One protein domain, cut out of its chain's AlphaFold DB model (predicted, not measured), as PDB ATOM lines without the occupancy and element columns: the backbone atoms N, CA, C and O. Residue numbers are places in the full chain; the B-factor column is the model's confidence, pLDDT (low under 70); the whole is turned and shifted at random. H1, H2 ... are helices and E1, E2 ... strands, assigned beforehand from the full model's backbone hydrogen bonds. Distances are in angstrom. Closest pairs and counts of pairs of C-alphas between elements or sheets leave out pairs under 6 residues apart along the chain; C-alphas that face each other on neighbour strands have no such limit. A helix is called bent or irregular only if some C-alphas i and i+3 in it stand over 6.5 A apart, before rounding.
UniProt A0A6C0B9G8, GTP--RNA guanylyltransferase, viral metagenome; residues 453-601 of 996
ATOM      1  N   ILE A 453     -32.781  19.532 -44.466       92.19
ATOM      2  CA  ILE A 453     -32.026  20.252 -43.433       92.19
ATOM      3  C   ILE A 453     -32.567  19.858 -42.061       92.19
ATOM      4  O   ILE A 453     -33.776  19.858 -41.838       92.19
ATOM      5  N   ASP A 454     -31.668  19.538 -41.127       94.00
ATOM      6  CA  ASP A 454     -32.053  19.269 -39.741       94.00
ATOM      7  C   ASP A 454     -32.058  20.566 -38.927       94.00
ATOM      8  O   ASP A 454     -31.003  21.177 -38.701       94.00
ATOM      9  N   PHE A 455     -33.232  20.957 -38.440       95.12
ATOM     10  CA  PHE A 455     -33.427  22.159 -37.638       95.12
ATOM     11  C   PHE A 455     -33.768  21.831 -36.194       95.12
ATOM     12  O   PHE A 455     -34.421  20.836 -35.895       95.12
ATOM     13  N   TYR A 456     -33.364  22.720 -35.294       92.31
ATOM     14  CA  TYR A 456     -33.924  22.783 -33.954       92.31
ATOM     15  C   TYR A 456     -35.249  23.539 -34.030       92.31
ATOM     16  O   TYR A 456     -35.275  24.654 -34.558       92.31
ATOM     17  N   VAL A 457     -36.325  22.941 -33.517       92.12
ATOM     18  CA  VAL A 457     -37.673  23.516 -33.596       92.12
ATOM     19  C   VAL A 457     -38.058  24.243 -32.314       92.12
ATOM     20  O   VAL A 457     -38.048  23.679 -31.219       92.12
ATOM     21  N   ASP A 458     -38.432  25.508 -32.467       85.88
ATOM     22  CA  ASP A 458     -39.008  26.335 -31.413       85.88
ATOM     23  C   ASP A 458     -40.466  26.640 -31.772       85.88
ATOM     24  O   ASP A 458     -40.737  27.357 -32.734       85.88
ATOM     25  N   ILE A 459     -41.395  25.999 -31.060       87.56
ATOM     26  CA  ILE A 459     -42.832  26.018 -31.356       87.56
ATOM     27  C   ILE A 459     -43.507  27.095 -30.502       87.56
ATOM     28  O   ILE A 459     -43.451  27.017 -29.274       87.56
ATOM     29  N   ASP A 460     -44.189  28.048 -31.141       84.69
ATOM     30  CA  ASP A 460     -45.070  29.001 -30.457       84.69
ATOM     31  C   ASP A 460     -46.266  28.236 -29.857       84.69
ATOM     32  O   ASP A 460     -46.998  27.559 -30.594       84.69
ATOM     33  N   PRO A 461     -46.480  28.291 -28.528       78.06
ATOM     34  CA  PRO A 461     -47.589  27.589 -27.893       78.06
ATOM     35  C   PRO A 461     -48.957  28.147 -28.305       78.06
ATOM     36  O   PRO A 461     -49.954  27.442 -28.154       78.06
ATOM     37  N   THR A 462     -49.013  29.375 -28.830       82.38
ATOM     38  CA  THR A 462     -50.255  30.076 -29.168       82.38
ATOM     39  C   THR A 462     -50.775  29.623 -30.538       82.38
ATOM     40  O   THR A 462     -50.150  29.926 -31.559       82.38
ATOM     41  N   PRO A 463     -51.923  28.922 -30.614       82.56
ATOM     42  CA  PRO A 463     -52.508  28.551 -31.894       82.56
ATOM     43  C   PRO A 463     -53.054  29.790 -32.617       82.56
ATOM     44  O   PRO A 463     -53.643  30.689 -32.013       82.56
ATOM     45  N   LYS A 464     -52.873  29.825 -33.936       88.06
ATOM     46  CA  LYS A 464     -53.425  30.829 -34.852       88.06
ATOM     47  C   LYS A 464     -54.456  30.171 -35.765       88.06
ATOM     48  O   LYS A 464     -54.451  28.955 -35.926       88.06
ATOM     49  N   LYS A 465     -55.342  30.965 -36.371       87.44
ATOM     50  CA  LYS A 465     -56.371  30.477 -37.304       87.44
ATOM     51  C   LYS A 465     -56.164  31.061 -38.691       87.44
ATOM     52  O   LYS A 465     -55.864  32.245 -38.825       87.44
ATOM     53  N   THR A 466     -56.321  30.234 -39.718       84.00
ATOM     54  CA  THR A 466     -56.393  30.699 -41.108       84.00
ATOM     55  C   THR A 466     -57.729  31.399 -41.374       84.00
ATOM     56  O   THR A 466     -58.679  31.264 -40.603       84.00
ATOM     57  N   ILE A 467     -57.842  32.087 -42.517       78.62
ATOM     58  CA  ILE A 467     -59.112  32.673 -42.997       78.62
ATOM     59  C   ILE A 467     -60.209  31.596 -43.116       78.62
ATOM     60  O   ILE A 467     -61.383  31.862 -42.887       78.62
ATOM     61  N   THR A 468     -59.818  30.353 -43.410       77.75
ATOM     62  CA  THR A 468     -60.702  29.180 -43.494       77.75
ATOM     63  C   THR A 468     -61.030  28.539 -42.137       77.75
ATOM     64  O   THR A 468     -61.731  27.532 -42.099       77.75
ATOM     65  N   GLY A 469     -60.527  29.087 -41.025       83.19
ATOM     66  CA  GLY A 469     -60.800  28.620 -39.663       83.19
ATOM     67  C   GLY A 469     -59.944  27.446 -39.175       83.19
ATOM     68  O   GLY A 469     -60.139  27.004 -38.044       83.19
ATOM     69  N   LYS A 470     -58.987  26.949 -39.975       86.06
ATOM     70  CA  LYS A 470     -58.074  25.870 -39.559       86.06
ATOM     71  C   LYS A 470     -57.009  26.394 -38.599       86.06
ATOM     72  O   LYS A 470     -56.404  27.438 -38.850       86.06
ATOM     73  N   GLU A 471     -56.765  25.650 -37.524       90.62
ATOM     74  CA  GLU A 471     -55.747  25.986 -36.527       90.62
ATOM     75  C   GLU A 471     -54.342  25.572 -36.977       90.62
ATOM     76  O   GLU A 471     -54.134  24.507 -37.564       90.62
ATOM     77  N   TYR A 472     -53.369  26.444 -36.720       92.19
ATOM     78  CA  TYR A 472     -51.960  26.222 -37.016       92.19
ATOM     79  C   TYR A 472     -51.063  26.841 -35.940       92.19
ATOM     80  O   TYR A 472     -51.452  27.781 -35.246       92.19
ATOM     81  N   LYS A 473     -49.838  26.331 -35.812       91.12
ATOM     82  CA  LYS A 473     -48.783  26.886 -34.955       91.12
ATOM     83  C   LYS A 473     -47.629  27.409 -35.804       91.12
ATOM     84  O   LYS A 473     -47.373  26.902 -36.898       91.12
ATOM     85  N   VAL A 474     -46.943  28.427 -35.286       89.75
ATOM     86  CA  VAL A 474     -45.725  28.975 -35.893       89.75
ATOM     87  C   VAL A 474     -44.517  28.311 -35.248       89.75
ATOM     88  O   VAL A 474     -44.413  28.227 -34.026       89.75
ATOM     89  N   ILE A 475     -43.596  27.850 -36.080       92.69
ATOM     90  CA  ILE A 475     -42.364  27.180 -35.697       92.69
ATOM     91  C   ILE A 475     -41.192  28.008 -36.216       92.69
ATOM     92  O   ILE A 475     -41.114  28.339 -37.400       92.69
ATOM     93  N   THR A 476     -40.266  28.331 -35.318       87.12
ATOM     94  CA  THR A 476     -38.989  28.965 -35.645       87.12
ATOM     95  C   THR A 476     -37.917  27.891 -35.795       87.12
ATOM     96  O   THR A 476     -37.577  27.190 -34.839       87.12
ATOM     97  N   LEU A 477     -37.366  27.779 -36.999       91.69
ATOM     98  CA  LEU A 477     -36.323  26.831 -37.371       91.69
ATOM     99  C   LEU A 477     -34.942  27.426 -37.088       91.69
ATOM    100  O   LEU A 477     -34.582  28.483 -37.614       91.69
ATOM    101  N   LYS A 478     -34.153  26.751 -36.245       85.50
ATOM    102  CA  LYS A 478     -32.826  27.224 -35.828       85.50
ATOM    103  C   LYS A 478     -31.713  26.269 -36.260       85.50
ATOM    104  O   LYS A 478     -31.829  25.052 -36.113       85.50
ATOM    105  N   SER A 479     -30.603  26.832 -36.730       84.62
ATOM    106  CA  SER A 479     -29.359  26.117 -37.044       84.62
ATOM    107  C   SER A 479     -28.303  26.361 -35.969       84.62
ATOM    108  O   SER A 479     -28.330  27.367 -35.256       84.62
ATOM    109  N   SER A 480     -27.347  25.439 -35.849       82.81
ATOM    110  CA  SER A 480     -26.227  25.600 -34.921       82.81
ATOM    111  C   SER A 480     -25.211  26.582 -35.499       82.81
ATOM    112  O   SER A 480     -24.803  26.463 -36.653       82.81
ATOM    113  N   TYR A 481     -24.773  27.546 -34.702       72.06
ATOM    114  CA  TYR A 481     -23.790  28.540 -35.091       72.06
ATOM    115  C   TYR A 481     -22.614  28.530 -34.121       72.06
ATOM    116  O   TYR A 481     -22.784  28.673 -32.908       72.06
ATOM    117  N   ASN A 482     -21.414  28.365 -34.677       58.41
ATOM    118  CA  ASN A 482     -20.169  28.532 -33.948       58.41
ATOM    119  C   ASN A 482     -19.625  29.921 -34.218       58.41
ATOM    120  O   ASN A 482     -19.264  30.276 -35.335       58.41
ATOM    121  N   ALA A 483     -19.542  30.687 -33.148       48.00
ATOM    122  CA  ALA A 483     -19.253  32.099 -33.211       48.00
ATOM    123  C   ALA A 483     -17.736  32.392 -33.378       48.00
ATOM    124  O   ALA A 483     -17.334  33.513 -33.686       48.00
ATOM    125  N   TYR A 484     -16.899  31.349 -33.268       42.31
ATOM    126  CA  TYR A 484     -15.481  31.337 -33.634       42.31
ATOM    127  C   TYR A 484     -15.256  30.356 -34.797       42.31
ATOM    128  O   TYR A 484     -15.128  29.155 -34.544       42.31
ATOM    129  N   PRO A 485     -15.198  30.809 -36.062       39.19
ATOM    130  CA  PRO A 485     -14.795  29.928 -37.149       39.19
ATOM    131  C   PRO A 485     -13.328  29.525 -36.947       39.19
ATOM    132  O   PRO A 485     -12.438  30.373 -36.822       39.19
ATOM    133  N   THR A 486     -13.060  28.221 -36.895       35.06
ATOM    134  CA  THR A 486     -11.698  27.699 -37.049       35.06
ATOM    135  C   THR A 486     -11.202  28.004 -38.467       35.06
ATOM    136  O   THR A 486     -11.985  28.274 -39.376       35.06
ATOM    137  N   ARG A 487      -9.878  27.986 -38.661       33.91
ATOM    138  CA  ARG A 487      -9.176  28.384 -39.900       33.91
ATOM    139  C   ARG A 487      -9.663  27.661 -41.179       33.91
ATOM    140  O   ARG A 487      -9.359  28.135 -42.261       33.91
ATOM    141  N   GLU A 488     -10.412  26.567 -41.035       35.09
ATOM    142  CA  GLU A 488     -10.971  25.704 -42.093       35.09
ATOM    143  C   GLU A 488     -12.437  26.016 -42.458       35.09
ATOM    144  O   GLU A 488     -12.996  25.407 -43.361       35.09
ATOM    145  N   GLN A 489     -13.105  26.935 -41.752       35.50
ATOM    146  CA  GLN A 489     -14.539  27.207 -41.934       35.50
ATOM    147  C   GLN A 489     -14.833  28.513 -42.688       35.50
ATOM    148  O   GLN A 489     -15.980  28.960 -42.695       35.50
ATOM    149  N   THR A 490     -13.835  29.147 -43.309       34.50
ATOM    150  CA  THR A 490     -13.921  30.548 -43.763       34.50
ATOM    151  C   THR A 490     -14.816  30.821 -44.966       34.50
ATOM    152  O   THR A 490     -15.135  31.983 -45.186       34.50
ATOM    153  N   ASP A 491     -15.272  29.801 -45.694       33.94
ATOM    154  CA  ASP A 491     -15.828  30.044 -47.033       33.94
ATOM    155  C   ASP A 491     -17.356  30.256 -47.073       33.94
ATOM    156  O   ASP A 491     -17.884  30.759 -48.062       33.94
ATOM    157  N   TYR A 492     -18.093  29.937 -45.995       37.41
ATOM    158  CA  TYR A 492     -19.574  29.956 -46.012       37.41
ATOM    159  C   TYR A 492     -20.251  30.314 -44.671       37.41
ATOM    160  O   TYR A 492     -21.455  30.121 -44.513       37.41
ATOM    161  N   THR A 493     -19.505  30.757 -43.653       36.50
ATOM    162  CA  THR A 493     -19.977  30.727 -42.250       36.50
ATOM    163  C   THR A 493     -20.568  32.012 -41.686       36.50
ATOM    164  O   THR A 493     -21.060  31.970 -40.563       36.50
ATOM    165  N   VAL A 494     -20.559  33.153 -42.371       39.72
ATOM    166  CA  VAL A 494     -21.086  34.382 -41.754       39.72
ATOM    167  C   VAL A 494     -22.577  34.498 -42.051       39.72
ATOM    168  O   VAL A 494     -22.946  34.702 -43.199       39.72
ATOM    169  N   CYS A 495     -23.429  34.372 -41.025       38.56
ATOM    170  CA  CYS A 495     -24.821  34.812 -41.107       38.56
ATOM    171  C   CYS A 495     -24.809  36.346 -41.264       38.56
ATOM    172  O   CYS A 495     -24.450  37.049 -40.303       38.56
ATOM    173  N   PRO A 496     -25.107  36.884 -42.462       42.34
ATOM    174  CA  PRO A 496     -24.795  38.271 -42.769       42.34
ATOM    175  C   PRO A 496     -25.697  39.276 -42.053       42.34
ATOM    176  O   PRO A 496     -25.333  40.432 -41.979       42.34
ATOM    177  N   SER A 497     -26.847  38.864 -41.516       43.06
ATOM    178  CA  SER A 497     -27.747  39.742 -40.754       43.06
ATOM    179  C   SER A 497     -27.508  39.665 -39.241       43.06
ATOM    180  O   SER A 497     -27.594  40.672 -38.546       43.06
ATOM    181  N   VAL A 498     -27.137  38.496 -38.706       39.97
ATOM    182  CA  VAL A 498     -26.924  38.310 -37.255       39.97
ATOM    183  C   VAL A 498     -25.631  38.980 -36.779       39.97
ATOM    184  O   VAL A 498     -25.591  39.528 -35.682       39.97
ATOM    185  N   SER A 499     -24.588  39.001 -37.615       45.22
ATOM    186  CA  SER A 499     -23.302  39.634 -37.276       45.22
ATOM    187  C   SER A 499     -23.322  41.170 -37.294       45.22
ATOM    188  O   SER A 499     -22.362  41.786 -36.843       45.22
ATOM    189  N   VAL A 500     -24.395  41.783 -37.796       46.16
ATOM    190  CA  VAL A 500     -24.458  43.222 -38.109       46.16
ATOM    191  C   VAL A 500     -25.204  44.004 -37.054       46.16
ATOM    192  O   VAL A 500     -24.846  45.132 -36.735       46.16
ATOM    193  N   TYR A 501     -26.227  43.390 -36.481       44.47
ATOM    194  CA  TYR A 501     -27.119  44.100 -35.588       44.47
ATOM    195  C   TYR A 501     -26.927  43.692 -34.132       44.47
ATOM    196  O   TYR A 501     -27.203  44.484 -33.230       44.47
ATOM    197  N   GLN A 502     -26.341  42.517 -33.880       39.62
ATOM    198  CA  GLN A 502     -25.937  42.129 -32.543       39.62
ATOM    199  C   GLN A 502     -24.560  42.683 -32.221       39.62
ATOM    200  O   GLN A 502     -23.555  42.146 -32.686       39.62
ATOM    201  N   ASN A 503     -24.522  43.755 -31.417       37.81
ATOM    202  CA  ASN A 503     -23.279  44.293 -30.892       37.81
ATOM    203  C   ASN A 503     -22.357  43.152 -30.479       37.81
ATOM    204  O   ASN A 503     -22.757  42.213 -29.790       37.81
ATOM    205  N   PHE A 504     -21.147  43.273 -30.985       44.34
ATOM    206  CA  PHE A 504     -20.133  42.271 -31.234       44.34
ATOM    207  C   PHE A 504     -19.558  41.547 -29.992       44.34
ATOM    208  O   PHE A 504     -18.381  41.184 -30.002       44.34
ATOM    209  N   ASP A 505     -20.365  41.242 -28.976       36.75
ATOM    210  CA  ASP A 505     -20.044  40.372 -27.840       36.75
ATOM    211  C   ASP A 505     -20.409  38.917 -28.138       36.75
ATOM    212  O   ASP A 505     -21.219  38.263 -27.480       36.75
ATOM    213  N   ILE A 506     -19.711  38.375 -29.127       41.62
ATOM    214  CA  ILE A 506     -19.511  36.939 -29.261       41.62
ATOM    215  C   ILE A 506     -18.447  36.530 -28.220       41.62
ATOM    216  O   ILE A 506     -17.295  36.237 -28.523       41.62
ATOM    217  N   ILE A 507     -18.807  36.594 -26.940       37.16
ATOM    218  CA  ILE A 507     -17.992  36.069 -25.831       37.16
ATOM    219  C   ILE A 507     -18.856  35.109 -25.012       37.16
ATOM    220  O   ILE A 507     -18.933  35.173 -23.792       37.16
ATOM    221  N   SER A 508     -19.528  34.182 -25.693       34.59
ATOM    222  CA  SER A 508     -19.888  32.915 -25.065       34.59
ATOM    223  C   SER A 508     -19.069  31.828 -25.744       34.59
ATOM    224  O   SER A 508     -19.254  31.561 -26.931       34.59
ATOM    225  N   ASN A 509     -18.156  31.203 -25.006       38.91
ATOM    226  CA  ASN A 509     -17.584  29.927 -25.419       38.91
ATOM    227  C   ASN A 509     -18.737  28.911 -25.519       38.91
ATOM    228  O   ASN A 509     -19.219  28.442 -24.494       38.91
ATOM    229  N   GLY A 510     -19.217  28.615 -26.731       49.97
ATOM    230  CA  GLY A 510     -20.264  27.612 -26.952       49.97
ATOM    231  C   GLY A 510     -20.944  27.698 -28.322       49.97
ATOM    232  O   GLY A 510     -21.027  28.772 -28.918       49.97
ATOM    233  N   LYS A 511     -21.443  26.552 -28.809       61.12
ATOM    234  CA  LYS A 511     -22.380  26.480 -29.941       61.12
ATOM    235  C   LYS A 511     -23.672  27.205 -29.558       61.12
ATOM    236  O   LYS A 511     -24.282  26.860 -28.549       61.12
ATOM    237  N   GLN A 512     -24.110  28.164 -30.365       68.44
ATOM    238  CA  GLN A 512     -25.419  28.805 -30.216       68.44
ATOM    239  C   GLN A 512     -26.416  28.241 -31.235       68.44
ATOM    240  O   GLN A 512     -26.023  27.606 -32.214       68.44
ATOM    241  N   ARG A 513     -27.715  28.459 -31.013       78.38
ATOM    242  CA  ARG A 513     -28.785  28.115 -31.962       78.38
ATOM    243  C   ARG A 513     -29.423  29.412 -32.444       78.38
ATOM    244  O   ARG A 513     -30.038  30.111 -31.645       78.38
ATOM    245  N   ILE A 514     -29.257  29.730 -33.723       71.44
ATOM    246  CA  ILE A 514     -29.766  30.968 -34.335       71.44
ATOM    247  C   ILE A 514     -30.846  30.639 -35.369       71.44
ATOM    248  O   ILE A 514     -30.759  29.572 -35.982       71.44
ATOM    249  N   PRO A 515     -31.843  31.516 -35.590       75.38
ATOM    250  CA  PRO A 515     -32.784  31.364 -36.697       75.38
ATOM    251  C   PRO A 515     -32.050  31.167 -38.028       75.38
ATOM    252  O   PRO A 515     -31.050  31.837 -38.299       75.38
ATOM    253  N   PHE A 516     -32.516  30.216 -38.834       81.75
ATOM    254  CA  PHE A 516     -31.917  29.938 -40.133       81.75
ATOM    255  C   PHE A 516     -32.288  31.007 -41.166       81.75
ATOM    256  O   PHE A 516     -33.457  31.314 -41.372       81.75
ATOM    257  N   ILE A 517     -31.290  31.554 -41.852       67.00
ATOM    258  CA  ILE A 517     -31.489  32.547 -42.906       67.00
ATOM    259  C   ILE A 517     -30.916  31.970 -44.195       67.00
ATOM    260  O   ILE A 517     -29.767  31.524 -44.232       67.00
ATOM    261  N   GLY A 518     -31.735  31.953 -45.245       62.75
ATOM    262  CA  GLY A 518     -31.308  31.520 -46.567       62.75
ATOM    263  C   GLY A 518     -30.233  32.471 -47.079       62.75
ATOM    264  O   GLY A 518     -30.445  33.679 -47.089       62.75
ATOM    265  N   GLY A 519     -29.066  31.940 -47.444       58.41
ATOM    266  CA  GLY A 519     -27.951  32.743 -47.954       58.41
ATOM    267  C   GLY A 519     -28.086  33.040 -49.447       58.41
ATOM    268  O   GLY A 519     -28.276  34.182 -49.840       58.41
ATOM    269  N   ARG A 520     -27.976  31.999 -50.283       59.03
ATOM    270  CA  ARG A 520     -28.132  32.071 -51.745       59.03
ATOM    271  C   ARG A 520     -29.084  30.958 -52.218       59.03
ATOM    272  O   ARG A 520     -28.711  29.793 -52.082       59.03
ATOM    273  N   PRO A 521     -30.288  31.278 -52.731       59.62
ATOM    274  CA  PRO A 521     -30.890  32.614 -52.777       59.62
ATOM    275  C   PRO A 521     -31.128  33.170 -51.368       59.62
ATOM    276  O   PRO A 521     -31.305  32.403 -50.420       59.62
ATOM    277  N   TYR A 522     -31.097  34.493 -51.227       58.09
ATOM    278  CA  TYR A 522     -31.307  35.128 -49.931       58.09
ATOM    279  C   TYR A 522     -32.781  35.036 -49.522       58.09
ATOM    280  O   TYR A 522     -33.662  35.433 -50.281       58.09
ATOM    281  N   ASP A 523     -33.054  34.518 -48.324       60.97
ATOM    282  CA  ASP A 523     -34.402  34.493 -47.749       60.97
ATOM    283  C   ASP A 523     -34.332  34.635 -46.225       60.97
ATOM    284  O   ASP A 523     -34.079  33.679 -45.485       60.97
ATOM    285  N   VAL A 524     -34.581  35.856 -45.745       60.81
ATOM    286  CA  VAL A 524     -34.641  36.167 -44.310       60.81
ATOM    287  C   VAL A 524     -35.792  35.455 -43.605       60.81
ATOM    288  O   VAL A 524     -35.710  35.211 -42.409       60.81
ATOM    289  N   SER A 525     -36.849  35.078 -44.331       68.75
ATOM    290  CA  SER A 525     -38.015  34.383 -43.781       68.75
ATOM    291  C   SER A 525     -37.856  32.861 -43.747       68.75
ATOM    292  O   SER A 525     -38.752  32.174 -43.260       68.75
ATOM    293  N   ALA A 526     -36.711  32.325 -44.195       78.19
ATOM    294  CA  ALA A 526     -36.465  30.885 -44.265       78.19
ATOM    295  C   ALA A 526     -36.547  30.166 -42.906       78.19
ATOM    296  O   ALA A 526     -36.770  28.959 -42.887       78.19
ATOM    297  N   TYR A 527     -36.407  30.864 -41.775       82.38
ATOM    298  CA  TYR A 527     -36.595  30.261 -40.451       82.38
ATOM    299  C   TYR A 527     -38.066  30.024 -40.088       82.38
ATOM    300  O   TYR A 527     -38.336  29.315 -39.122       82.38
ATOM    301  N   MET A 528     -39.015  30.659 -40.777       84.94
ATOM    302  CA  MET A 528     -40.425  30.629 -40.400       84.94
ATOM    303  C   MET A 528     -41.133  29.439 -41.051       84.94
ATOM    304  O   MET A 528     -41.128  29.287 -42.274       84.94
ATOM    305  N   CYS A 529     -41.780  28.616 -40.229       93.31
ATOM    306  CA  CYS A 529     -42.554  27.460 -40.662       93.31
ATOM    307  C   CYS A 529     -43.916  27.439 -39.955       93.31
ATOM    308  O   CYS A 529     -43.992  27.411 -38.734       93.31
ATOM    309  N   ASN A 530     -45.000  27.459 -40.719       93.38
ATOM    310  CA  ASN A 530     -46.369  27.317 -40.247       93.38
ATOM    311  C   ASN A 530     -46.804  25.867 -40.432       93.38
ATOM    312  O   ASN A 530     -46.580  25.277 -41.491       93.38
ATOM    313  N   MET A 531     -47.457  25.303 -39.419       92.25
ATOM    314  CA  MET A 531     -47.941  23.926 -39.461       92.25
ATOM    315  C   MET A 531     -49.332  23.801 -38.860       92.25
ATOM    316  O   MET A 531     -49.579  24.288 -37.757       92.25
ATOM    317  N   TYR A 532     -50.221  23.104 -39.568       91.44
ATOM    318  CA  TYR A 532     -51.542  22.760 -39.052       91.44
ATOM    319  C   TYR A 532     -51.437  21.842 -37.833       91.44
ATOM    320  O   TYR A 532     -50.544  20.995 -37.754       91.44
ATOM    321  N   THR A 533     -52.362  22.012 -36.894       88.88
ATOM    322  CA  THR A 533     -52.479  21.141 -35.723       88.88
ATOM    323  C   THR A 533     -53.430  19.972 -35.986       88.88
ATOM    324  O   THR A 533     -54.398  20.111 -36.733       88.88
ATOM    325  N   ASN A 534     -53.173  18.824 -35.357       85.94
ATOM    326  CA  ASN A 534     -54.104  17.695 -35.311       85.94
ATOM    327  C   ASN A 534     -55.295  17.983 -34.365       85.94
ATOM    328  O   ASN A 534     -55.367  19.052 -33.757       85.94
ATOM    329  N   GLU A 535     -56.214  17.022 -34.210       79.19
ATOM    330  CA  GLU A 535     -57.397  17.143 -33.332       79.19
ATOM    331  C   GLU A 535     -57.046  17.407 -31.855       79.19
ATOM    332  O   GLU A 535     -57.836  17.989 -31.118       79.19
ATOM    333  N   GLU A 536     -55.837  17.037 -31.429       74.94
ATOM    334  CA  GLU A 536     -55.318  17.270 -30.077       74.94
ATOM    335  C   GLU A 536     -54.568  18.613 -29.935       74.94
ATOM    336  O   GLU A 536     -54.013  18.902 -28.874       74.94
ATOM    337  N   GLY A 537     -54.500  19.433 -30.991       79.81
ATOM    338  CA  GLY A 537     -53.781  20.713 -30.986       79.81
ATOM    339  C   GLY A 537     -52.256  20.591 -31.152       79.81
ATOM    340  O   GLY A 537     -51.516  21.550 -30.895       79.81
ATOM    341  N   ASN A 538     -51.761  19.427 -31.572       83.88
ATOM    342  CA  ASN A 538     -50.340  19.121 -31.732       83.88
ATOM    343  C   ASN A 538     -49.887  19.251 -33.193       83.88
ATOM    344  O   ASN A 538     -50.646  18.968 -34.114       83.88
ATOM    345  N   VAL A 539     -48.634  19.659 -33.409       89.12
ATOM    346  CA  VAL A 539     -47.985  19.631 -34.733       89.12
ATOM    347  C   VAL A 539     -47.242  18.307 -34.916       89.12
ATOM    348  O   VAL A 539     -46.595  17.828 -33.982       89.12
ATOM    349  N   CYS A 540     -47.332  17.709 -36.104       88.75
ATOM    350  CA  CYS A 540     -46.833  16.355 -36.371       88.75
ATOM    351  C   CYS A 540     -46.016  16.274 -37.668       88.75
ATOM    352  O   CYS A 540     -46.151  17.130 -38.540       88.75
ATOM    353  N   THR A 541     -45.180  15.243 -37.798       87.94
ATOM    354  CA  THR A 541     -44.486  14.928 -39.057       87.94
ATOM    355  C   THR A 541     -45.484  14.550 -40.154       87.94
ATOM    356  O   THR A 541     -46.599  14.108 -39.867       87.94
ATOM    357  N   GLU A 542     -45.101  14.727 -41.419       81.50
ATOM    358  CA  GLU A 542     -45.917  14.258 -42.543       81.50
ATOM    359  C   GLU A 542     -45.941  12.719 -42.584       81.50
ATOM    360  O   GLU A 542     -44.983  12.056 -42.185       81.50
ATOM    361  N   SER A 543     -47.054  12.136 -43.036       67.12
ATOM    362  CA  SER A 543     -47.163  10.687 -43.220       67.12
ATOM    363  C   SER A 543     -46.583  10.309 -44.585       67.12
ATOM    364  O   SER A 543     -47.257  10.429 -45.603       67.12
ATOM    365  N   ASP A 544     -45.325   9.868 -44.608       55.38
ATOM    366  CA  ASP A 544     -44.596   9.428 -45.811       55.38
ATOM    367  C   ASP A 544     -44.398   7.897 -45.856       55.38
ATOM    368  O   ASP A 544     -43.487   7.382 -46.503       55.38
ATOM    369  N   GLY A 545     -45.241   7.153 -45.132       54.88
ATOM    370  CA  GLY A 545     -45.057   5.723 -44.856       54.88
ATOM    371  C   GLY A 545     -44.313   5.442 -43.545       54.88
ATOM    372  O   GLY A 545     -44.283   4.293 -43.100       54.88
ATOM    373  N   ARG A 546     -43.764   6.471 -42.882       59.78
ATOM    374  CA  ARG A 546     -43.261   6.386 -41.502       59.78
ATOM    375  C   ARG A 546     -44.375   6.649 -40.476       59.78
ATOM    376  O   ARG A 546     -45.369   7.308 -40.797       59.78
ATOM    377  N   PRO A 547     -44.232   6.153 -39.230       63.16
ATOM    378  CA  PRO A 547     -45.128   6.518 -38.140       63.16
ATOM    379  C   PRO A 547     -45.135   8.034 -37.928       63.16
ATOM    380  O   PRO A 547     -44.076   8.651 -37.840       63.16
ATOM    381  N   VAL A 548     -46.325   8.624 -37.829       77.38
ATOM    382  CA  VAL A 548     -46.485  10.056 -37.554       77.38
ATOM    383  C   VAL A 548     -45.994  10.357 -36.136       77.38
ATOM    384  O   VAL A 548     -46.479   9.774 -35.165       77.38
ATOM    385  N   GLU A 549     -45.042  11.280 -36.014       82.94
ATOM    386  CA  GLU A 549     -44.459  11.700 -34.741       82.94
ATOM    387  C   GLU A 549     -44.953  13.098 -34.355       82.94
ATOM    388  O   GLU A 549     -45.031  14.002 -35.188       82.94
ATOM    389  N   VAL A 550     -45.256  13.306 -33.072       83.88
ATOM    390  CA  VAL A 550     -45.576  14.635 -32.527       83.88
ATOM    391  C   VAL A 550     -44.283  15.422 -32.311       83.88
ATOM    392  O   VAL A 550     -43.352  14.925 -31.674       83.88
ATOM    393  N   LEU A 551     -44.230  16.658 -32.812       87.50
ATOM    394  CA  LEU A 551     -43.093  17.551 -32.609       87.50
ATOM    395  C   LEU A 551     -43.179  18.189 -31.218       87.50
ATOM    396  O   LEU A 551     -44.165  18.838 -30.869       87.50
ATOM    397  N   GLU A 552     -42.109  18.052 -30.438       82.56
ATOM    398  CA  GLU A 552     -41.967  18.693 -29.129       82.56
ATOM    399  C   GLU A 552     -41.032  19.908 -29.237       82.56
ATOM    400  O   GLU A 552     -40.039  19.866 -29.975       82.56
ATOM    401  N   HIS A 553     -41.315  20.976 -28.479       79.19
ATOM    402  CA  HIS A 553     -40.417  22.130 -28.387       79.19
ATOM    403  C   HIS A 553     -39.007  21.659 -28.010       79.19
ATOM    404  O   HIS A 553     -38.805  20.921 -27.045       79.19
ATOM    405  N   GLY A 554     -38.027  22.094 -28.793       79.00
ATOM    406  CA  GLY A 554     -36.627  21.763 -28.602       79.00
ATOM    407  C   GLY A 554     -36.148  20.453 -29.220       79.00
ATOM    408  O   GLY A 554     -34.992  20.074 -29.013       79.00
ATOM    409  N   SER A 555     -36.992  19.788 -30.008       83.88
ATOM    410  CA  SER A 555     -36.586  18.639 -30.820       83.88
ATOM    411  C   SER A 555     -35.689  19.062 -31.988       83.88
ATOM    412  O   SER A 555     -35.715  20.212 -32.433       83.88
ATOM    413  N   ILE A 556     -34.902  18.122 -32.511       90.00
ATOM    414  CA  ILE A 556     -34.217  18.283 -33.799       90.00
ATOM    415  C   ILE A 556     -35.014  17.500 -34.828       90.00
ATOM    416  O   ILE A 556     -35.259  16.311 -34.646       90.00
ATOM    417  N   VAL A 557     -35.445  18.167 -35.888       91.75
ATOM    418  CA  VAL A 557     -36.375  17.615 -36.872       91.75
ATOM    419  C   VAL A 557     -35.788  17.815 -38.261       91.75
ATOM    420  O   VAL A 557     -35.230  18.870 -38.565       91.75
ATOM    421  N   GLU A 558     -35.873  16.777 -39.084       92.38
ATOM    422  CA  GLU A 558     -35.436  16.803 -40.477       92.38
ATOM    423  C   GLU A 558     -36.562  17.366 -41.345       92.38
ATOM    424  O   GLU A 558     -37.663  16.815 -41.359       92.38
ATOM    425  N   PHE A 559     -36.293  18.459 -42.059       93.38
ATOM    426  CA  PHE A 559     -37.265  19.122 -42.925       93.38
ATOM    427  C   PHE A 559     -36.878  19.027 -44.397       93.38
ATOM    428  O   PHE A 559     -35.708  19.173 -44.759       93.38
ATOM    429  N   LYS A 560     -37.895  18.874 -45.245       92.00
ATOM    430  CA  LYS A 560     -37.830  19.071 -46.695       92.00
ATOM    431  C   LYS A 560     -38.395  20.439 -47.065       92.00
ATOM    432  O   LYS A 560     -39.314  20.929 -46.408       92.00
ATOM    433  N   TYR A 561     -37.843  21.039 -48.115       90.75
ATOM    434  CA  TYR A 561     -38.278  22.330 -48.639       90.75
ATOM    435  C   TYR A 561     -39.017  22.175 -49.968       90.75
ATOM    436  O   TYR A 561     -38.555  21.462 -50.856       90.75
ATOM    437  N   ASP A 562     -40.129  22.886 -50.117       89.06
ATOM    438  CA  ASP A 562     -40.918  22.979 -51.341       89.06
ATOM    439  C   ASP A 562     -41.140  24.457 -51.697       89.06
ATOM    440  O   ASP A 562     -41.927  25.167 -51.064       89.06
ATOM    441  N   ALA A 563     -40.422  24.927 -52.720       84.44
ATOM    442  CA  ALA A 563     -40.462  26.320 -53.156       84.44
ATOM    443  C   ALA A 563     -41.800  26.716 -53.809       84.44
ATOM    444  O   ALA A 563     -42.077  27.911 -53.927       84.44
ATOM    445  N   THR A 564     -42.621  25.741 -54.222       85.75
ATOM    446  CA  THR A 564     -43.906  25.985 -54.900       85.75
ATOM    447  C   THR A 564     -45.011  26.422 -53.937       85.75
ATOM    448  O   THR A 564     -46.008  27.005 -54.362       85.75
ATOM    449  N   ARG A 565     -44.826  26.195 -52.628       88.31
ATOM    450  CA  ARG A 565     -45.778  26.574 -51.576       88.31
ATOM    451  C   ARG A 565     -45.634  28.044 -51.162       88.31
ATOM    452  O   ARG A 565     -44.594  28.691 -51.346       88.31
ATOM    453  N   GLU A 566     -46.694  28.569 -50.547       87.12
ATOM    454  CA  GLU A 566     -46.724  29.923 -49.987       87.12
ATOM    455  C   GLU A 566     -45.625  30.121 -48.926       87.12
ATOM    456  O   GLU A 566     -45.264  29.191 -48.198       87.12
ATOM    457  N   LYS A 567     -45.078  31.341 -48.820       83.25
ATOM    458  CA  LYS A 567     -44.078  31.678 -47.793       83.25
ATOM    459  C   LYS A 567     -44.607  31.344 -46.393       83.25
ATOM    460  O   LYS A 567     -45.768  31.568 -46.073       83.25
ATOM    461  N   GLY A 568     -43.738  30.777 -45.560       83.81
ATOM    462  CA  GLY A 568     -44.110  30.213 -44.261       83.81
ATOM    463  C   GLY A 568     -44.626  28.770 -44.321       83.81
ATOM    464  O   GLY A 568     -44.531  28.083 -43.319       83.81
ATOM    465  N   TRP A 569     -45.081  28.252 -45.466       91.38
ATOM    466  CA  TRP A 569     -45.591  26.871 -45.614       91.38
ATOM    467  C   TRP A 569     -44.676  25.960 -46.448       91.38
ATOM    468  O   TRP A 569     -45.061  24.865 -46.855       91.38
ATOM    469  N   ARG A 570     -43.457  26.426 -46.728       91.38
ATOM    470  CA  ARG A 570     -42.493  25.755 -47.616       91.38
ATOM    471  C   ARG A 570     -41.727  24.618 -46.955       91.38
ATOM    472  O   ARG A 570     -41.174  23.776 -47.651       91.38
ATOM    473  N   TRP A 571     -41.681  24.588 -45.627       93.75
ATOM    474  CA  TRP A 571     -40.995  23.548 -44.869       93.75
ATOM    475  C   TRP A 571     -41.969  22.463 -44.437       93.75
ATOM    476  O   TRP A 571     -43.005  22.766 -43.849       93.75
ATOM    477  N   THR A 572     -41.602  21.208 -44.680       92.25
ATOM    478  CA  THR A 572     -42.380  20.041 -44.250       92.25
ATOM    479  C   THR A 572     -41.503  19.103 -43.422       92.25
ATOM    480  O   THR A 572     -40.440  18.698 -43.906       92.25
ATOM    481  N   PRO A 573     -41.873  18.787 -42.168       92.69
ATOM    482  CA  PRO A 573     -41.092  17.885 -41.331       92.69
ATOM    483  C   PRO A 573     -41.305  16.431 -41.737       92.69
ATOM    484  O   PRO A 573     -42.436  15.957 -41.821       92.69
ATOM    485  N   ILE A 574     -40.200  15.719 -41.919       87.81
ATOM    486  CA  ILE A 574     -40.184  14.324 -42.359       87.81
ATOM    487  C   ILE A 574     -40.101  13.379 -41.156       87.81
ATOM    488  O   ILE A 574     -40.836  12.405 -41.069       87.81
ATOM    489  N   ARG A 575     -39.177  13.640 -40.225       84.44
ATOM    490  CA  ARG A 575     -38.975  12.805 -39.030       84.44
ATOM    491  C   ARG A 575     -38.268  13.561 -37.920       84.44
ATOM    492  O   ARG A 575     -37.514  14.504 -38.189       84.44
ATOM    493  N   VAL A 576     -38.424  13.095 -36.687       83.94
ATOM    494  CA  VAL A 576     -37.636  13.606 -35.565       83.94
ATOM    495  C   VAL A 576     -36.288  12.870 -35.496       83.94
ATOM    496  O   VAL A 576     -36.204  11.646 -35.557       83.94
ATOM    497  N   ARG A 577     -35.190  13.623 -35.399       79.19
ATOM    498  CA  ARG A 577     -33.811  13.111 -35.398       79.19
ATOM    499  C   ARG A 577     -33.319  12.854 -33.979       79.19
ATOM    500  O   ARG A 577     -32.484  13.590 -33.457       79.19
ATOM    501  N   TRP A 578     -33.825  11.789 -33.358       72.56
ATOM    502  CA  TRP A 578     -33.429  11.362 -32.005       72.56
ATOM    503  C   TRP A 578     -31.945  10.982 -31.883       72.56
ATOM    504  O   TRP A 578     -31.398  10.978 -30.783       72.56
ATOM    505  N   ASP A 579     -31.302  10.662 -33.010       60.69
ATOM    506  CA  ASP A 579     -29.870  10.384 -33.128       60.69
ATOM    507  C   ASP A 579     -28.995  11.641 -32.985       60.69
ATOM    508  O   ASP A 579     -27.792  11.527 -32.747       60.69
ATOM    509  N   LYS A 580     -29.577  12.839 -33.134       70.06
ATOM    510  CA  LYS A 580     -28.840  14.104 -33.155       70.06
ATOM    511  C   LYS A 580     -28.963  14.855 -31.838       70.06
ATOM    512  O   LYS A 580     -30.038  14.997 -31.270       70.06
ATOM    513  N   THR A 581     -27.835  15.395 -31.390       71.25
ATOM    514  CA  THR A 581     -27.743  16.284 -30.221       71.25
ATOM    515  C   THR A 581     -27.760  17.764 -30.604       71.25
ATOM    516  O   THR A 581     -28.178  18.607 -29.809       71.25
ATOM    517  N   ASP A 582     -27.363  18.082 -31.838       79.00
ATOM    518  CA  ASP A 582     -27.355  19.428 -32.410       79.00
ATOM    519  C   ASP A 582     -28.006  19.444 -33.807       79.00
ATOM    520  O   ASP A 582     -27.855  18.474 -34.561       79.00
ATOM    521  N   PRO A 583     -28.694  20.540 -34.191       86.94
ATOM    522  CA  PRO A 583     -29.152  20.734 -35.567       86.94
ATOM    523  C   PRO A 583     -27.961  20.900 -36.521       86.94
ATOM    524  O   PRO A 583     -26.809  21.015 -36.089       86.94
ATOM    525  N   ASN A 584     -28.216  20.962 -37.831       86.88
ATOM    526  CA  ASN A 584     -27.144  21.255 -38.781       86.88
ATOM    527  C   ASN A 584     -26.425  22.561 -38.421       86.88
ATOM    528  O   ASN A 584     -27.042  23.559 -38.035       86.88
ATOM    529  N   ALA A 585     -25.097  22.544 -38.564       82.56
ATOM    530  CA  ALA A 585     -24.308  23.763 -38.527       82.56
ATOM    531  C   ALA A 585     -24.793  24.706 -39.634       82.56
ATOM    532  O   ALA A 585     -25.138  24.249 -40.724       82.56
ATOM    533  N   TYR A 586     -24.789  26.011 -39.371       78.12
ATOM    534  CA  TYR A 586     -25.301  27.024 -40.290       78.12
ATOM    535  C   TYR A 586     -24.663  26.906 -41.680       78.12
ATOM    536  O   TYR A 586     -25.367  26.919 -42.681       78.12
ATOM    537  N   SER A 587     -23.348  26.677 -41.757       69.31
ATOM    538  CA  SER A 587     -22.648  26.456 -43.030       69.31
ATOM    539  C   SER A 587     -23.148  25.227 -43.792       69.31
ATOM    540  O   SER A 587     -23.317  25.287 -45.006       69.31
ATOM    541  N   THR A 588     -23.413  24.117 -43.102       78.00
ATOM    542  CA  THR A 588     -23.988  22.911 -43.714       78.00
ATOM    543  C   THR A 588     -25.413  23.168 -44.198       78.00
ATOM    544  O   THR A 588     -25.748  22.794 -45.319       78.00
ATOM    545  N   ALA A 589     -26.228  23.853 -43.392       83.25
ATOM    546  CA  ALA A 589     -27.590  24.225 -43.762       83.25
ATOM    547  C   ALA A 589     -27.608  25.150 -44.993       83.25
ATOM    548  O   ALA A 589     -28.378  24.915 -45.916       83.25
ATOM    549  N   VAL A 590     -26.702  26.132 -45.077       76.12
ATOM    550  CA  VAL A 590     -26.553  27.002 -46.257       76.12
ATOM    551  C   VAL A 590     -26.129  26.209 -47.499       76.12
ATOM    552  O   VAL A 590     -26.675  26.437 -48.573       76.12
ATOM    553  N   LYS A 591     -25.209  25.243 -47.379       75.25
ATOM    554  CA  LYS A 591     -24.826  24.381 -48.514       75.25
ATOM    555  C   LYS A 591     -25.998  23.537 -49.020       75.25
ATOM    556  O   LYS A 591     -26.180  23.420 -50.231       75.25
ATOM    557  N   ASN A 592     -26.803  22.985 -48.110       82.56
ATOM    558  CA  ASN A 592     -28.020  22.261 -48.477       82.56
ATOM    559  C   ASN A 592     -29.060  23.210 -49.089       82.56
ATOM    560  O   ASN A 592     -29.666  22.866 -50.091       82.56
ATOM    561  N   TRP A 593     -29.210  24.425 -48.559       82.69
ATOM    562  CA  TRP A 593     -30.092  25.460 -49.106       82.69
ATOM    563  C   TRP A 593     -29.732  25.861 -50.539       82.69
ATOM    564  O   TRP A 593     -30.621  25.949 -51.386       82.69
ATOM    565  N   ILE A 594     -28.437  26.026 -50.831       78.06
ATOM    566  CA  ILE A 594     -27.938  26.246 -52.195       78.06
ATOM    567  C   ILE A 594     -28.300  25.049 -53.076       78.06
ATOM    568  O   ILE A 594     -28.815  25.235 -54.171       78.06
ATOM    569  N   SER A 595     -28.082  23.821 -52.597       80.50
ATOM    570  CA  SER A 595     -28.405  22.607 -53.358       80.50
ATOM    571  C   SER A 595     -29.910  22.424 -53.593       80.50
ATOM    572  O   SER A 595     -30.291  21.908 -54.636       80.50
ATOM    573  N   ILE A 596     -30.765  22.885 -52.677       84.94
ATOM    574  CA  ILE A 596     -32.229  22.887 -52.828       84.94
ATOM    575  C   ILE A 596     -32.666  23.841 -53.950       84.94
ATOM    576  O   ILE A 596     -33.531  23.491 -54.744       84.94
ATOM    577  N   HIS A 597     -32.077  25.038 -54.026       80.31
ATOM    578  CA  HIS A 597     -32.492  26.070 -54.988       80.31
ATOM    579  C   HIS A 597     -31.750  26.009 -56.323       80.31
ATOM    580  O   HIS A 597     -32.259  26.493 -57.329       80.31
ATOM    581  N   ASN A 598     -30.549  25.436 -56.329       79.06
ATOM    582  CA  ASN A 598     -29.720  25.257 -57.511       79.06
ATOM    583  C   ASN A 598     -29.182  23.813 -57.586       79.06
ATOM    584  O   ASN A 598     -27.966  23.593 -57.475       79.06
ATOM    585  N   PRO A 599     -30.073  22.810 -57.713       83.94
ATOM    586  CA  PRO A 599     -29.681  21.409 -57.695       83.94
ATOM    587  C   PRO A 599     -28.935  21.017 -58.967       83.94
ATOM    588  O   PRO A 599     -29.395  21.284 -60.076       83.94
ATOM    589  N   VAL A 600     -27.825  20.290 -58.818       84.62
ATOM    590  CA  VAL A 600     -27.266  19.523 -59.937       84.62
ATOM    591  C   VAL A 600     -28.291  18.445 -60.281       84.62
ATOM    592  O   VAL A 600     -28.600  17.598 -59.448       84.62
ATOM    593  N   THR A 601     -28.873  18.492 -61.473       87.00
ATOM    594  CA  THR A 601     -29.937  17.552 -61.853       87.00
ATOM    595  C   THR A 601     -29.363  16.220 -62.330       87.00
ATOM    596  O   THR A 601     -28.232  16.147 -62.804       87.00
TER     597      THR A 601
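Overview. This is residues 453 to 601 of the 996 residues of the protein "GTP--RNA guanylyltransferase" of viral metagenome (UniProt A0A6C0B9G8). One strongly twisted sheet of six strands curls into a small, half-open barrel: E4, E2, E1, E5 and E6 go round, E6 comes back near E4, and helix H3 packs across E1. Long E2 runs on to pair with E3, and the loops beyond its two ends make the length. The printed part has 149 residues, with three named helices and six named strands; along the chain E1 and E2 come first, then H1, then E3, then H2, then the strands E4 to E6, and H3 last; the sheet is branched, with the neighbour pairs E1 and E2, E1 and E5, E2 and E3, E2 and E4, and E5 and E6, each antiparallel, and the class is mixed, helices and strands, with 61 residues in named elements, under half. The whole is compact, radius of gyration of the C-alphas 16.0 A, spans 49 by 38 by 33 A.

Arrangement. E2, residues 471 to 482, has E1, residues 453 to 459, on one side (N 458 and O 476, 3.0 A) and E3, residues 511 to 515 (N 481 and O 512, 2.8 A), and E4, residues 528 to 532 (N 475 and O 529, 2.7 A), on the other. On the other side of E1 from E2 is E5, residues 556 to 561 (N 455 and O 557, 2.9 A), which forms a hairpin with E6, residues 571 to 576 (N 560 and O 572, 2.9 A). The closest C-alphas of E4 and E6, Cys 529 and Trp 571, are 6.0 A apart. H3, residues 586 to 597, is on the sheet at a height of 8.3 A, over E1 and across it at 82 degrees on the local plane; the closest C-alphas, Ile 453 and Ala 589, are 6.0 A apart. H2, residues 524 to 527, is on the same face, only just over none of the strands, with 2 C-alphas each on E1 and E2. H1, residues 498 to 501, is not on the sheet. Every O i to N i+4 pair of H3 is within hydrogen-bond range; H1 and H2 are too short for one.

Along the chain. E1 begins at C-alpha 453 (-32.026, 20.252, -43.433) and H3 ends at C-alpha 597 (-32.492, 26.070, -54.988). E2 spans 35.8 A, E1 17.2 A, H3 16.4 A and E5 15.9 A. H2 is irregular, C-alphas 524 and 527 being 7.3 A apart.

Size, cuts and confidence. The two C-alphas farthest apart, Thr 468 and Arg 487, are 51.7 A apart. The printed part has no cut; the links E1 to E2, E2 to H1 and E4 to E5 are long. Mean pLDDT of the printed part is 73.4, with residues 482 to 512 among those under 70.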